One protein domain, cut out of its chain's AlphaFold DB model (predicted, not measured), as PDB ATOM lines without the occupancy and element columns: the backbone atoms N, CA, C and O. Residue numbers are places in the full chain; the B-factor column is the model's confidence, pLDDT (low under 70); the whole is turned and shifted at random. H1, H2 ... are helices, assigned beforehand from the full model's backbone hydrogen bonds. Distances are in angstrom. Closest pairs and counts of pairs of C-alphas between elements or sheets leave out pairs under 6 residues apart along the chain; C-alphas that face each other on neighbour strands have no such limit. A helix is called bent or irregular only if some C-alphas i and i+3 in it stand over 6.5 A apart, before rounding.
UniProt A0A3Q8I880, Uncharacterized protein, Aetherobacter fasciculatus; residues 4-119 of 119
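Overview. This is residues 4 to 119 of the 119 residues of an uncharacterized protein of Aetherobacter fasciculatus (UniProt A0A3Q8I880). Look for three long helices in a slim up-and-down bundle, each running against the one before it: H1 and H3 cross near their middles as a shallow X, and H4 packs along the later parts of both. The tiny helix H2 sits in the turn between H1 and H3, at one end of the rod. The printed part has 116 residues with four named helices, H1 to H4 in order, and no named strand; its class is all helix. It is loose, with a radius of gyration of the C-alphas of 18.1 A, and spans 61 by 26 by 14 A.

Arrangement. Start at H1, residues 4 to 41, which has a kink of 35 degrees near residue 33 and is irregular there, with C-alphas 33 and 36 lying 7.1 A apart. It touches H3, residues 52 to 82, closest at the C-alphas of Ala 27 and Ala 67, 4.4 A; they run opposite ways at a shallow tilt of 33 degrees, only just short of steep. With residues 26 to 40 alone, H1 touches H4, residues 87 to 117, closest at the C-alphas of Ala 33 and Gly 109, 3.7 A; they run the same way at a shallow tilt of 10 degrees. H3 and H4 form a helical hairpin: residues 70 to 82 touch residues 87 to 101, closest at the C-alphas of Trp 81 and Gly 90, 4.0 A. H2, residues 43 to 47, is close to H3 but not clearly touching, with the C-alphas of Ile 46 and Val 55 5.9 A apart, and is apart from H4. Every O i to N i+4 pair is within hydrogen-bond range in H2 and H4, against 29 of 34 in H1 and 23 of 27 in H3.

Along the chain. Find C-alpha 4 at (25.127, 2.690, 57.100); from there H1 runs 53.5 A to C-alpha 41. H3 begins at C-alpha 52, (42.608, 51.466, 79.316), and covers 43.1 A, with a kink of 32 degrees near residue 64. H4 covers 44.3 A and ends at C-alpha 117, (39.973, 41.209, 96.463).

Size, cuts and confidence. The two C-alphas farthest apart are those of Pro 4 and Leu 48, 61.3 A. The three links are tight, and the printed part has no cut. Mean pLDDT of the printed part is 94.3; look at residue 119 for the one value under 70.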
ATOM      1  N   PRO A   4      24.722   2.774  55.691       75.69
ATOM      2  CA  PRO A   4      25.127   2.690  57.100       75.69
ATOM      3  C   PRO A   4      26.434   3.436  57.426       75.69
ATOM      4  O   PRO A   4      26.630   3.901  58.548       75.69
ATOM      5  N   ARG A   5      27.343   3.603  56.452       82.81
ATOM      6  CA  ARG A   5      28.594   4.360  56.649       82.81
ATOM      7  C   ARG A   5      28.322   5.861  56.665       82.81
ATOM      8  O   ARG A   5      28.900   6.566  57.485       82.81
ATOM      9  N   ARG A   6      27.433   6.342  55.788       87.69
ATOM     10  CA  ARG A   6      27.035   7.756  55.728       87.69
ATOM     11  C   ARG A   6      26.308   8.182  57.002       87.69
ATOM     12  O   ARG A   6      26.680   9.191  57.586       87.69
ATOM     13  N   GLU A   7      25.337   7.401  57.467       89.00
ATOM     14  CA  GLU A   7      24.604   7.696  58.708       89.00
ATOM     15  C   GLU A   7      25.516   7.730  59.935       89.00
ATOM     16  O   GLU A   7      25.400   8.617  60.782       89.00
ATOM     17  N   ARG A   8      26.476   6.800  60.015       87.94
ATOM     18  CA  ARG A   8      27.481   6.799  61.082       87.94
ATOM     19  C   ARG A   8      28.332   8.068  61.060       87.94
ATOM     20  O   ARG A   8      28.551   8.653  62.115       87.94
ATOM     21  N   TRP A   9      28.791   8.499  59.884       92.31
ATOM     22  CA  TRP A   9      29.560   9.737  59.745       92.31
ATOM     23  C   TRP A   9      28.753  10.974  60.132       92.31
ATOM     24  O   TRP A   9      29.264  11.805  60.877       92.31
ATOM     25  N   LEU A  10      27.492  11.068  59.703       94.12
ATOM     26  CA  LEU A  10      26.617  12.184  60.075       94.12
ATOM     27  C   LEU A  10      26.448  12.281  61.597       94.12
ATOM     28  O   LEU A  10      26.608  13.362  62.150       94.12
ATOM     29  N   LYS A  11      26.252  11.152  62.289       93.62
ATOM     30  CA  LYS A  11      26.170  11.124  63.760       93.62
ATOM     31  C   LYS A  11      27.475  11.535  64.445       93.62
ATOM     32  O   LYS A  11      27.432  12.157  65.502       93.62
ATOM     33  N   ILE A  12      28.632  11.178  63.881       94.75
ATOM     34  CA  ILE A  12      29.938  11.621  64.400       94.75
ATOM     35  C   ILE A  12      30.051  13.143  64.275       94.75
ATOM     36  O   ILE A  12      30.423  13.803  65.241       94.75
ATOM     37  N   VAL A  13      29.707  13.693  63.108       95.25
ATOM     38  CA  VAL A  13      29.748  15.138  62.851       95.25
ATOM     39  C   VAL A  13      28.792  15.879  63.781       95.25
ATOM     40  O   VAL A  13      29.221  16.812  64.449       95.25
ATOM     41  N   GLU A  14      27.545  15.424  63.902       95.25
ATOM     42  CA  GLU A  14      26.533  16.017  64.784       95.25
ATOM     43  C   GLU A  14      27.023  16.096  66.237       95.25
ATOM     44  O   GLU A  14      26.996  17.158  66.856       95.25
ATOM     45  N   ARG A  15      27.563  14.999  66.775       94.94
ATOM     46  CA  ARG A  15      28.089  14.961  68.150       94.94
ATOM     47  C   ARG A  15      29.297  15.872  68.337       94.94
ATOM     48  O   ARG A  15      29.405  16.536  69.365       94.94
ATOM     49  N   SER A  16      30.182  15.935  67.344       94.56
ATOM     50  CA  SER A  16      31.323  16.851  67.365       94.56
ATOM     51  C   SER A  16      30.879  18.314  67.292       94.56
ATOM     52  O   SER A  16      31.464  19.148  67.976       94.56
ATOM     53  N   MET A  17      29.816  18.633  66.545       96.50
ATOM     54  CA  MET A  17      29.214  19.972  66.537       96.50
ATOM     55  C   MET A  17      28.624  20.330  67.901       96.50
ATOM     56  O   MET A  17      28.827  21.442  68.378       96.50
ATOM     57  N   VAL A  18      27.956  19.389  68.572       94.94
ATOM     58  CA  VAL A  18      27.482  19.602  69.948       94.94
ATOM     59  C   VAL A  18      28.663  19.877  70.883       94.94
ATOM     60  O   VAL A  18      28.638  20.850  71.634       94.94
ATOM     61  N   GLY A  19      29.732  19.077  70.799       95.25
ATOM     62  CA  GLY A  19      30.973  19.315  71.542       95.25
ATOM     63  C   GLY A  19      31.562  20.706  71.295       95.25
ATOM     64  O   GLY A  19      31.933  21.395  72.244       95.25
ATOM     65  N   HIS A  20      31.576  21.144  70.037       96.94
ATOM     66  CA  HIS A  20      32.032  22.469  69.630       96.94
ATOM     67  C   HIS A  20      31.188  23.594  70.247       96.94
ATOM     68  O   HIS A  20      31.740  24.528  70.824       96.94
ATOM     69  N   VAL A  21      29.855  23.479  70.215       97.06
ATOM     70  CA  VAL A  21      28.948  24.460  70.836       97.06
ATOM     71  C   VAL A  21      29.196  24.565  72.344       97.06
ATOM     72  O   VAL A  21      29.274  25.671  72.871       97.06
ATOM     73  N   PHE A  22      29.398  23.440  73.039       95.38
ATOM     74  CA  PHE A  22      29.703  23.440  74.476       95.38
ATOM     75  C   PHE A  22      31.104  23.963  74.818       95.38
ATOM     76  O   PHE A  22      31.326  24.391  75.952       95.38
ATOM     77  N   ALA A  23      32.044  23.970  73.872       96.94
ATOM     78  CA  ALA A  23      33.383  24.495  74.112       96.94
ATOM     79  C   ALA A  23      33.375  26.012  74.360       96.94
ATOM     80  O   ALA A  23      34.161  26.486  75.177       96.94
ATOM     81  N   TYR A  24      32.466  26.764  73.728       95.94
ATOM     82  CA  TYR A  24      32.355  28.217  73.901       95.94
ATOM     83  C   TYR A  24      32.054  28.658  75.342       95.94
ATOM     84  O   TYR A  24      32.877  29.380  75.906       95.94
ATOM     85  N   PRO A  25      30.939  28.249  75.985       96.25
ATOM     86  CA  PRO A  25      30.634  28.697  77.341       96.25
ATOM     87  C   PRO A  25      31.702  28.256  78.349       96.25
ATOM     88  O   PRO A  25      32.037  29.015  79.255       96.25
ATOM     89  N   VAL A  26      32.298  27.072  78.178       96.81
ATOM     90  CA  VAL A  26      33.370  26.606  79.070       96.81
ATOM     91  C   VAL A  26      34.651  27.421  78.873       96.81
ATOM     92  O   VAL A  26      35.273  27.817  79.857       96.81
ATOM     93  N   ALA A  27      35.024  27.737  77.632       97.00
ATOM     94  CA  ALA A  27      36.157  28.618  77.357       97.00
ATOM     95  C   ALA A  27      35.948  30.019  77.955       97.00
ATOM     96  O   ALA A  27      36.883  30.578  78.524       97.00
ATOM     97  N   VAL A  28      34.722  30.557  77.900       95.50
ATOM     98  CA  VAL A  28      34.370  31.843  78.527       95.50
ATOM     99  C   VAL A  28      34.547  31.793  80.044       95.50
ATOM    100  O   VAL A  28      35.173  32.693  80.600       95.50
ATOM    101  N   VAL A  29      34.072  30.735  80.716       95.88
ATOM    102  CA  VAL A  29      34.276  30.560  82.168       95.88
ATOM    103  C   VAL A  29      35.762  30.632  82.514       95.88
ATOM    104  O   VAL A  29      36.149  31.357  83.426       95.88
ATOM    105  N   TRP A  30      36.605  29.936  81.753       97.88
ATOM    106  CA  TRP A  30      38.047  29.941  81.982       97.88
ATOM    107  C   TRP A  30      38.720  31.268  81.632       97.88
ATOM    108  O   TRP A  30      39.641  31.676  82.340       97.88
ATOM    109  N   ALA A  31      38.250  31.979  80.604       96.31
ATOM    110  CA  ALA A  31      38.713  33.330  80.303       96.31
ATOM    111  C   ALA A  31      38.455  34.262  81.495       96.31
ATOM    112  O   ALA A  31      39.386  34.882  82.005       96.31
ATOM    113  N   MET A  32      37.212  34.295  81.988       95.19
ATOM    114  CA  MET A  32      36.798  35.144  83.111       95.19
ATOM    115  C   MET A  32      37.510  34.772  84.412       95.19
ATOM    116  O   MET A  32      37.958  35.650  85.148       95.19
ATOM    117  N   ALA A  33      37.665  33.475  84.674       95.75
ATOM    118  CA  ALA A  33      38.398  32.970  85.827       95.75
ATOM    119  C   ALA A  33      39.891  33.349  85.797       95.75
ATOM    120  O   ALA A  33      40.521  33.452  86.845       95.75
ATOM    121  N   SER A  34      40.462  33.578  84.612       96.19
ATOM    122  CA  SER A  34      41.884  33.901  84.444       96.19
ATOM    123  C   SER A  34      42.190  35.400  84.492       96.19
ATOM    124  O   SER A  34      43.361  35.758  84.613       96.19
ATOM    125  N   ILE A  35      41.178  36.277  84.417       95.25
ATOM    126  CA  ILE A  35      41.368  37.740  84.436       95.25
ATOM    127  C   ILE A  35      42.140  38.198  85.683       95.25
ATOM    128  O   ILE A  35      43.162  38.867  85.512       95.25
ATOM    129  N   PRO A  36      41.747  37.822  86.920       94.31
ATOM    130  CA  PRO A  36      42.447  38.291  88.114       94.31
ATOM    131  C   PRO A  36      43.907  37.851  88.145       94.31
ATOM    132  O   PRO A  36      44.789  38.632  88.493       94.31
ATOM    133  N   LEU A  37      44.176  36.615  87.710       90.50
ATOM    134  CA  LEU A  37      45.532  36.089  87.656       90.50
ATOM    135  C   LEU A  37      46.388  36.846  86.632       90.50
ATOM    136  O   LEU A  37      47.543  37.153  86.914       90.50
ATOM    137  N   ALA A  38      45.832  37.173  85.461       91.75
ATOM    138  CA  ALA A  38      46.532  37.972  84.458       91.75
ATOM    139  C   ALA A  38      46.875  39.372  84.987       91.75
ATOM    140  O   ALA A  38      47.979  39.853  84.753       91.75
ATOM    141  N   ILE A  39      45.969  39.999  85.739       91.50
ATOM    142  CA  ILE A  39      46.233  41.292  86.377       91.50
ATOM    143  C   ILE A  39      47.335  41.145  87.430       91.50
ATOM    144  O   ILE A  39      48.298  41.900  87.423       91.50
ATOM    145  N   HIS A  40      47.237  40.143  88.303       89.44
ATOM    146  CA  HIS A  40      48.203  39.923  89.380       89.44
ATOM    147  C   HIS A  40      49.620  39.639  88.896       89.44
ATOM    148  O   HIS A  40      50.576  40.210  89.416       89.44
ATOM    149  N   LEU A  41      49.768  38.747  87.919       90.62
ATOM    150  CA  LEU A  41      51.085  38.334  87.440       90.62
ATOM    151  C   LEU A  41      51.783  39.419  86.617       90.62
ATOM    152  O   LEU A  41      53.002  39.363  86.490       90.62
ATOM    153  N   PHE A  42      51.029  40.376  86.071       92.94
ATOM    154  CA  PHE A  42      51.540  41.361  85.119       92.94
ATOM    155  C   PHE A  42      51.167  42.804  85.482       92.94
ATOM    156  O   PHE A  42      51.055  43.658  84.603       92.94
ATOM    157  N   ILE A  43      50.941  43.084  86.770       92.81
ATOM    158  CA  ILE A  43      50.502  44.411  87.221       92.81
ATOM    159  C   ILE A  43      51.517  45.499  86.849       92.81
ATOM    160  O   ILE A  43      51.135  46.563  86.383       92.81
ATOM    161  N   ARG A  44      52.818  45.195  86.944       94.25
ATOM    162  CA  ARG A  44      53.889  46.145  86.611       94.25
ATOM    163  C   ARG A  44      53.887  46.508  85.132       94.25
ATOM    164  O   ARG A  44      54.142  47.651  84.787       94.25
ATOM    165  N   GLU A  45      53.623  45.546  84.256       95.56
ATOM    166  CA  GLU A  45      53.492  45.787  82.824       95.56
ATOM    167  C   GLU A  45      52.214  46.559  82.507       95.56
ATOM    168  O   GLU A  45      52.240  47.426  81.640       95.56
ATOM    169  N   ILE A  46      51.120  46.265  83.215       93.19
ATOM    170  CA  ILE A  46      49.835  46.960  83.079       93.19
ATOM    171  C   ILE A  46      49.965  48.437  83.466       93.19
ATOM    172  O   ILE A  46      49.483  49.288  82.722       93.19
ATOM    173  N   ASP A  47      50.666  48.744  84.560       94.19
ATOM    174  CA  ASP A  47      50.877  50.115  85.051       94.19
ATOM    175  C   ASP A  47      51.661  50.996  84.062       94.19
ATOM    176  O   ASP A  47      51.566  52.221  84.100       94.19
ATOM    177  N   LEU A  48      52.432  50.383  83.158       96.50
ATOM    178  CA  LEU A  48      53.210  51.079  82.130       96.50
ATOM    179  C   LEU A  48      52.415  51.336  80.839       96.50
ATOM    180  O   LEU A  48      52.938  51.962  79.913       96.50
ATOM    181  N   LEU A  49      51.179  50.838  80.732       96.56
ATOM    182  CA  LEU A  49      50.374  50.990  79.523       96.56
ATOM    183  C   LEU A  49      49.724  52.383  79.452       96.56
ATOM    184  O   LEU A  49      49.249  52.912  80.455       96.56
ATOM    185  N   PRO A  50      49.648  52.983  78.251       93.81
ATOM    186  CA  PRO A  50      49.280  54.390  78.098       93.81
ATOM    187  C   PRO A  50      47.787  54.676  78.310       93.81
ATOM    188  O   PRO A  50      47.409  55.832  78.490       93.81
ATOM    189  N   ASN A  51      46.918  53.664  78.212       95.62
ATOM    190  CA  ASN A  51      45.470  53.824  78.321       95.62
ATOM    191  C   ASN A  51      44.754  52.497  78.630       95.62
ATOM    192  O   ASN A  51      45.325  51.409  78.537       95.62
ATOM    193  N   GLN A  52      43.465  52.602  78.959       93.00
ATOM    194  CA  GLN A  52      42.608  51.466  79.316       93.00
ATOM    195  C   GLN A  52      42.404  50.468  78.168       93.00
ATOM    196  O   GLN A  52      42.277  49.270  78.411       93.00
ATOM    197  N   GLU A  53      42.403  50.929  76.915       96.56
ATOM    198  CA  GLU A  53      42.277  50.034  75.762       96.56
ATOM    199  C   GLU A  53      43.489  49.100  75.655       96.56
ATOM    200  O   GLU A  53      43.329  47.889  75.487       96.56
ATOM    201  N   ALA A  54      44.700  49.638  75.821       95.44
ATOM    202  CA  ALA A  54      45.932  48.861  75.815       95.44
ATOM    203  C   ALA A  54      45.948  47.824  76.950       95.44
ATOM    204  O   ALA A  54      46.315  46.670  76.713       95.44
ATOM    205  N   VAL A  55      45.485  48.200  78.150       94.31
ATOM    206  CA  VAL A  55      45.308  47.270  79.282       94.31
ATOM    207  C   VAL A  55      44.325  46.159  78.915       94.31
ATOM    208  O   VAL A  55      44.638  44.978  79.077       94.31
ATOM    209  N   GLY A  56      43.167  46.516  78.355       92.75
ATOM    210  CA  GLY A  56      42.158  45.558  77.908       92.75
ATOM    211  C   GLY A  56      42.717  44.561  76.893       92.75
ATOM    212  O   GLY A  56      42.591  43.352  77.083       92.75
ATOM    213  N   GLN A  57      43.408  45.038  75.854       95.19
ATOM    214  CA  GLN A  57      44.032  44.165  74.856       95.19
ATOM    215  C   GLN A  57      45.114  43.266  75.461       95.19
ATOM    216  O   GLN A  57      45.210  42.091  75.097       95.19
ATOM    217  N   PHE A  58      45.922  43.793  76.382       95.38
ATOM    218  CA  PHE A  58      46.942  43.016  77.071       95.38
ATOM    219  C   PHE A  58      46.313  41.872  77.875       95.38
ATOM    220  O   PHE A  58      46.680  40.711  77.677       95.38
ATOM    221  N   VAL A  59      45.315  42.174  78.712       94.06
ATOM    222  CA  VAL A  59      44.602  41.174  79.521       94.06
ATOM    223  C   VAL A  59      43.918  40.143  78.624       94.06
ATOM    224  O   VAL A  59      44.111  38.945  78.834       94.06
ATOM    225  N   VAL A  60      43.207  40.577  77.574       93.56
ATOM    226  CA  VAL A  60      42.540  39.684  76.607       93.56
ATOM    227  C   VAL A  60      43.526  38.687  75.998       93.56
ATOM    228  O   VAL A  60      43.251  37.489  75.971       93.56
ATOM    229  N   ARG A  61      44.711  39.143  75.567       94.50
ATOM    230  CA  ARG A  61      45.738  38.256  74.995       94.50
ATOM    231  C   ARG A  61      46.233  37.213  75.996       94.50
ATOM    232  O   ARG A  61      46.545  36.096  75.592       94.50
ATOM    233  N   ARG A  62      46.299  37.546  77.289       93.88
ATOM    234  CA  ARG A  62      46.736  36.603  78.333       93.88
ATOM    235  C   ARG A  62      45.650  35.608  78.720       93.88
ATOM    236  O   ARG A  62      45.966  34.435  78.893       93.88
ATOM    237  N   VAL A  63      44.387  36.028  78.789       94.56
ATOM    238  CA  VAL A  63      43.268  35.115  79.096       94.56
ATOM    239  C   VAL A  63      42.841  34.263  77.897       94.56
ATOM    240  O   VAL A  63      42.234  33.209  78.081       94.56
ATOM    241  N   ALA A  64      43.202  34.659  76.671       94.25
ATOM    242  CA  ALA A  64      42.946  33.869  75.468       94.25
ATOM    243  C   ALA A  64      43.628  32.491  75.509       94.25
ATOM    244  O   ALA A  64      43.051  31.517  75.031       94.25
ATOM    245  N   TRP A  65      44.820  32.382  76.106       93.44
ATOM    246  CA  TRP A  65      45.533  31.107  76.218       93.44
ATOM    247  C   TRP A  65      44.795  30.061  77.074       93.44
ATOM    248  O   TRP A  65      44.500  28.988  76.545       93.44
ATOM    249  N   PRO A  66      44.434  30.325  78.349       94.38
ATOM    250  CA  PRO A  66      43.680  29.362  79.152       94.38
ATOM    251  C   PRO A  66      42.303  29.054  78.549       94.38
ATOM    252  O   PRO A  66      41.894  27.893  78.529       94.38
ATOM    253  N   ALA A  67      41.618  30.054  77.983       96.44
ATOM    254  CA  ALA A  67      40.351  29.844  77.286       96.44
ATOM    255  C   ALA A  67      40.507  28.906  76.076       96.44
ATOM    256  O   ALA A  67      39.750  27.948  75.930       96.44
ATOM    257  N   GLY A  68      41.522  29.139  75.239       96.62
ATOM    258  CA  GLY A  68      41.829  28.320  74.069       96.62
ATOM    259  C   GLY A  68      42.262  26.899  74.431       96.62
ATOM    260  O   GLY A  68      41.796  25.940  73.817       96.62
ATOM    261  N   ALA A  69      43.086  26.735  75.470       97.00
ATOM    262  CA  ALA A  69      43.485  25.419  75.963       97.00
ATOM    263  C   ALA A  69      42.261  24.593  76.380       97.00
ATOM    264  O   ALA A  69      42.107  23.437  75.986       97.00
ATOM    265  N   VAL A  70      41.338  25.207  77.118       97.62
ATOM    266  CA  VAL A  70      40.123  24.535  77.576       97.62
ATOM    267  C   VAL A  70      39.141  24.286  76.436       97.62
ATOM    268  O   VAL A  70      38.530  23.218  76.384       97.62
ATOM    269  N   PHE A  71      39.038  25.211  75.482       97.31
ATOM    270  CA  PHE A  71      38.278  25.002  74.253       97.31
ATOM    271  C   PHE A  71      38.724  23.712  73.550       97.31
ATOM    272  O   PHE A  71      37.890  22.869  73.212       97.31
ATOM    273  N   VAL A  72      40.038  23.499  73.408       97.56
ATOM    274  CA  VAL A  72      40.605  22.263  72.846       97.56
ATOM    275  C   VAL A  72      40.300  21.048  73.728       97.56
ATOM    276  O   VAL A  72      39.893  20.011  73.206       97.56
ATOM    277  N   LEU A  73      40.423  21.155  75.055       97.06
ATOM    278  CA  LEU A  73      40.106  20.048  75.969       97.06
ATOM    279  C   LEU A  73      38.649  19.584  75.853       97.06
ATOM    280  O   LEU A  73      38.391  18.381  75.864       97.06
ATOM    281  N   VAL A  74      37.697  20.507  75.687       97.06
ATOM    282  CA  VAL A  74      36.286  20.152  75.467       97.06
ATOM    283  C   VAL A  74      36.103  19.412  74.140       97.06
ATOM    284  O   VAL A  74      35.373  18.420  74.093       97.06
ATOM    285  N   HIS A  75      36.817  19.813  73.081       97.06
ATOM    286  CA  HIS A  75      36.812  19.073  71.814       97.06
ATOM    287  C   HIS A  75      37.357  17.657  71.999       97.06
ATOM    288  O   HIS A  75      36.702  16.702  71.586       97.06
ATOM    289  N   LEU A  76      38.494  17.497  72.677       95.88
ATOM    290  CA  LEU A  76      39.057  16.177  72.971       95.88
ATOM    291  C   LEU A  76      38.091  15.316  73.796       95.88
ATOM    292  O   LEU A  76      37.891  14.141  73.486       95.88
ATOM    293  N   ALA A  77      37.422  15.900  74.792       95.25
ATOM    294  CA  ALA A  77      36.401  15.212  75.574       95.25
ATOM    295  C   ALA A  77      35.194  14.792  74.718       95.25
ATOM    296  O   ALA A  77      34.653  13.703  74.918       95.25
ATOM    297  N   SER A  78      34.786  15.609  73.741       95.00
ATOM    298  CA  SER A  78      33.682  15.275  72.830       95.00
ATOM    299  C   SER A  78      33.976  14.040  71.971       95.00
ATOM    300  O   SER A  78      33.060  13.273  71.667       95.00
ATOM    301  N   LEU A  79      35.254  13.756  71.676       93.25
ATOM    302  CA  LEU A  79      35.655  12.560  70.926       93.25
ATOM    303  C   LEU A  79      35.265  11.264  71.654       93.25
ATOM    304  O   LEU A  79      34.930  10.274  70.998       93.25
ATOM    305  N   LEU A  80      35.220  11.290  72.996       91.25
ATOM    306  CA  LEU A  80      34.755  10.171  73.825       91.25
ATOM    307  C   LEU A  80      33.298   9.793  73.543       91.25
ATOM    308  O   LEU A  80      32.898   8.669  73.845       91.25
ATOM    309  N   TRP A  81      32.504  10.719  73.000       95.00
ATOM    310  CA  TRP A  81      31.119  10.497  72.604       95.00
ATOM    311  C   TRP A  81      30.965  10.320  71.093       95.00
ATOM    312  O   TRP A  81      30.286   9.383  70.659       95.00
ATOM    313  N   SER A  82      31.622  11.161  70.289       93.88
ATOM    314  CA  SER A  82      31.535  11.108  68.827       93.88
ATOM    315  C   SER A  82      31.897   9.724  68.289       93.88
ATOM    316  O   SER A  82      31.158   9.180  67.471       93.88
ATOM    317  N   PHE A  83      32.944   9.093  68.832       93.69
ATOM    318  CA  PHE A  83      33.430   7.780  68.388       93.69
ATOM    319  C   PHE A  83      32.980   6.601  69.264       93.69
ATOM    320  O   PHE A  83      33.417   5.470  69.045       93.69
ATOM    321  N   ALA A  84      32.100   6.824  70.244       92.12
ATOM    322  CA  ALA A  84      31.656   5.763  71.142       92.12
ATOM    323  C   ALA A  84      30.843   4.683  70.410       92.12
ATOM    324  O   ALA A  84      29.899   4.991  69.679       92.12
ATOM    325  N   ALA A  85      31.161   3.412  70.685       90.00
ATOM    326  CA  ALA A  85      30.354   2.274  70.243       90.00
ATOM    327  C   ALA A  85      28.953   2.278  70.887       90.00
ATOM    328  O   ALA A  85      27.970   1.987  70.215       90.00
ATOM    329  N   ASP A  86      28.870   2.669  72.164       94.06
ATOM    330  CA  ASP A  86      27.628   2.935  72.900       94.06
ATOM    331  C   ASP A  86      27.469   4.460  73.082       94.06
ATOM    332  O   ASP A  86      28.149   5.054  73.934       94.06
ATOM    333  N   PRO A  87      26.592   5.118  72.297       91.81
ATOM    334  CA  PRO A  87      26.414   6.564  72.351       91.81
ATOM    335  C   PRO A  87      25.942   7.087  73.706       91.81
ATOM    336  O   PRO A  87      26.358   8.171  74.105       91.81
ATOM    337  N   ALA A  88      25.097   6.342  74.424       94.25
ATOM    338  CA  ALA A  88      24.548   6.793  75.701       94.25
ATOM    339  C   ALA A  88      25.642   6.815  76.776       94.25
ATOM    340  O   ALA A  88      25.761   7.764  77.556       94.25
ATOM    341  N   ARG A  89      26.497   5.788  76.789       95.44
ATOM    342  CA  ARG A  89      27.660   5.734  77.682       95.44
ATOM    343  C   ARG A  89      28.721   6.767  77.309       95.44
ATOM    344  O   ARG A  89      29.279   7.394  78.209       95.44
ATOM    345  N   GLY A  90      28.973   6.965  76.013       95.81
ATOM    346  CA  GLY A  90      29.862   8.015  75.508       95.81
ATOM    347  C   GLY A  90      29.412   9.407  75.947       95.81
ATOM    348  O   GLY A  90      30.205  10.158  76.509       95.81
ATOM    349  N   PHE A  91      28.117   9.706  75.807       95.44
ATOM    350  CA  PHE A  91      27.535  10.976  76.234       95.44
ATOM    351  C   PHE A  91      27.705  11.212  77.738       95.44
ATOM    352  O   PHE A  91      28.171  12.270  78.148       95.44
ATOM    353  N   LYS A  92      27.427  10.204  78.577       96.75
ATOM    354  CA  LYS A  92      27.644  10.304  80.033       96.75
ATOM    355  C   LYS A  92      29.098  10.631  80.383       96.75
ATOM    356  O   LYS A  92      29.339  11.410  81.301       96.75
ATOM    357  N   ARG A  93      30.071  10.038  79.681       96.75
ATOM    358  CA  ARG A  93      31.502  10.333  79.881       96.75
ATOM    359  C   ARG A  93      31.844  11.756  79.448       96.75
ATOM    360  O   ARG A  93      32.517  12.451  80.201       96.75
ATOM    361  N   PHE A  94      31.336  12.191  78.295       96.50
ATOM    362  CA  PHE A  94      31.498  13.561  77.811       96.50
ATOM    363  C   PHE A  94      30.937  14.586  78.806       96.50
ATOM    364  O   PHE A  94      31.664  15.487  79.208       96.50
ATOM    365  N   ILE A  95      29.704  14.407  79.288       96.94
ATOM    366  CA  ILE A  95      29.091  15.316  80.268       96.94
ATOM    367  C   ILE A  95      29.868  15.340  81.587       96.94
ATOM    368  O   ILE A  95      30.079  16.413  82.142       96.94
ATOM    369  N   LYS A  96      30.353  14.191  82.078       97.56
ATOM    370  CA  LYS A  96      31.211  14.155  83.275       97.56
ATOM    371  C   LYS A  96      32.511  14.933  83.076       97.56
ATOM    372  O   LYS A  96      32.900  15.685  83.963       97.56
ATOM    373  N   ALA A  97      33.164  14.767  81.926       96.75
ATOM    374  CA  ALA A  97      34.374  15.512  81.597       96.75
ATOM    375  C   ALA A  97      34.091  17.019  81.495       96.75
ATOM    376  O   ALA A  97      34.807  17.815  82.094       96.75
ATOM    377  N   LEU A  98      33.009  17.400  80.812       96.62
ATOM    378  CA  LEU A  98      32.572  18.788  80.676       96.62
ATOM    379  C   LEU A  98      32.295  19.430  82.041       96.62
ATOM    380  O   LEU A  98      32.810  20.505  82.331       96.62
ATOM    381  N   ALA A  99      31.534  18.741  82.896       96.44
ATOM    382  CA  ALA A  99      31.229  19.191  84.249       96.44
ATOM    383  C   ALA A  99      32.497  19.341  85.098       96.44
ATOM    384  O   ALA A  99      32.640  20.335  85.801       96.44
ATOM    385  N   GLY A 100      33.440  18.398  84.997       97.62
ATOM    386  CA  GLY A 100      34.723  18.479  85.694       97.62
ATOM    387  C   GLY A 100      35.564  19.679  85.253       97.62
ATOM    388  O   GLY A 100      36.050  20.428  86.096       97.62
ATOM    389  N   ILE A 101      35.685  19.906  83.942       97.38
ATOM    390  CA  ILE A 101      36.424  21.047  83.378       97.38
ATOM    391  C   ILE A 101      35.776  22.377  83.791       97.38
ATOM    392  O   ILE A 101      36.477  23.315  84.172       97.38
ATOM    393  N   ALA A 102      34.445  22.467  83.740       96.44
ATOM    394  CA  ALA A 102      33.713  23.664  84.144       96.44
ATOM    395  C   ALA A 102      33.834  23.931  85.652       96.44
ATOM    396  O   ALA A 102      34.114  25.059  86.050       96.44
ATOM    397  N   ALA A 103      33.688  22.899  86.490       97.38
ATOM    398  CA  ALA A 103      33.830  23.013  87.940       97.38
ATOM    399  C   ALA A 103      35.248  23.437  88.342       97.38
ATOM    400  O   ALA A 103      35.406  24.315  89.185       97.38
ATOM    401  N   ALA A 104      36.276  22.873  87.700       97.62
ATOM    402  CA  ALA A 104      37.658  23.292  87.909       97.62
ATOM    403  C   ALA A 104      37.859  24.774  87.555       97.62
ATOM    404  O   ALA A 104      38.447  25.509  88.343       97.62
ATOM    405  N   GLY A 105      37.310  25.227  86.422       96.38
ATOM    406  CA  GLY A 105      37.352  26.636  86.024       96.38
ATOM    407  C   GLY A 105      36.634  27.558  87.009       96.38
ATOM    408  O   GLY A 105      37.162  28.610  87.357       96.38
ATOM    409  N   ALA A 106      35.468  27.149  87.514       96.31
ATOM    410  CA  ALA A 106      34.718  27.910  88.512       96.31
ATOM    411  C   ALA A 106      35.477  28.027  89.842       96.31
ATOM    412  O   ALA A 106      35.608  29.127  90.371       96.31
ATOM    413  N   LEU A 107      36.023  26.921  90.360       97.31
ATOM    414  CA  LEU A 107      36.821  26.922  91.592       97.31
ATOM    415  C   LEU A 107      38.094  27.757  91.441       97.31
ATOM    416  O   LEU A 107      38.425  28.545  92.325       97.31
ATOM    417  N   PHE A 108      38.778  27.619  90.306       96.00
ATOM    418  CA  PHE A 108      39.937  28.440  89.978       96.00
ATOM    419  C   PHE A 108      39.569  29.927  89.906       96.00
ATOM    420  O   PHE A 108      40.285  30.754  90.459       96.00
ATOM    421  N   GLY A 109      38.428  30.262  89.297       95.06
ATOM    422  CA  GLY A 109      37.911  31.626  89.254       95.06
ATOM    423  C   GLY A 109      37.610  32.178  90.641       95.06
ATOM    424  O   GLY A 109      38.057  33.267  90.972       95.06
ATOM    425  N   ILE A 110      36.913  31.418  91.489       95.62
ATOM    426  CA  ILE A 110      36.657  31.820  92.878       95.62
ATOM    427  C   ILE A 110      37.979  32.122  93.592       95.62
ATOM    428  O   ILE A 110      38.105  33.170  94.221       95.62
ATOM    429  N   ALA A 111      38.974  31.244  93.457       94.56
ATOM    430  CA  ALA A 111      40.281  31.439  94.073       94.56
ATOM    431  C   ALA A 111      41.016  32.674  93.524       94.56
ATOM    432  O   ALA A 111      41.564  33.450  94.305       94.56
ATOM    433  N   SER A 112      41.016  32.883  92.204       94.00
ATOM    434  CA  SER A 112      41.716  34.006  91.570       94.00
ATOM    435  C   SER A 112      41.075  35.355  91.914       94.00
ATOM    436  O   SER A 112      41.787  36.308  92.224       94.00
ATOM    437  N   TRP A 113      39.743  35.431  91.939       94.31
ATOM    438  CA  TRP A 113      39.001  36.630  92.328       94.31
ATOM    439  C   TRP A 113      39.121  36.926  93.822       94.31
ATOM    440  O   TRP A 113      39.364  38.072  94.189       94.31
ATOM    441  N   ALA A 114      39.003  35.907  94.680       93.75
ATOM    442  CA  ALA A 114      39.209  36.079  96.116       93.75
ATOM    443  C   ALA A 114      40.622  36.596  96.410       93.75
ATOM    444  O   ALA A 114      40.792  37.493  97.231       93.75
ATOM    445  N   TRP A 115      41.633  36.087  95.700       92.38
ATOM    446  CA  TRP A 115      43.000  36.571  95.849       92.38
ATOM    447  C   TRP A 115      43.144  38.045  95.446       92.38
ATOM    448  O   TRP A 115      43.760  38.807  96.188       92.38
ATOM    449  N   LEU A 116      42.519  38.456  94.337       88.06
ATOM    450  CA  LEU A 116      42.513  39.852  93.894       88.06
ATOM    451  C   LEU A 116      41.807  40.798  94.868       88.06
ATOM    452  O   LEU A 116      42.246  41.931  95.003       88.06
ATOM    453  N   MET A 117      40.734  40.363  95.532       91.00
ATOM    454  CA  MET A 117      39.973  41.209  96.463       91.00
ATOM    455  C   MET A 117      40.589  41.310  97.864       91.00
ATOM    456  O   MET A 117      40.319  42.270  98.578       91.00
ATOM    457  N   LEU A 118      41.350  40.301  98.294       91.44
ATOM    458  CA  LEU A 118      41.930  40.231  99.642       91.44
ATOM    459  C   LEU A 118      43.335  40.851  99.735       91.44
ATOM    460  O   LEU A 118      43.991  40.720 100.771       91.44
ATOM    461  N   ARG A 119      43.809  41.490  98.668       67.69
ATOM    462  CA  ARG A 119      45.069  42.236  98.612       67.69
ATOM    463  C   ARG A 119      44.804  43.687  98.256       67.69
ATOM    464  O   ARG A 119      45.602  44.517  98.735       67.69
TER     465      ARG A 119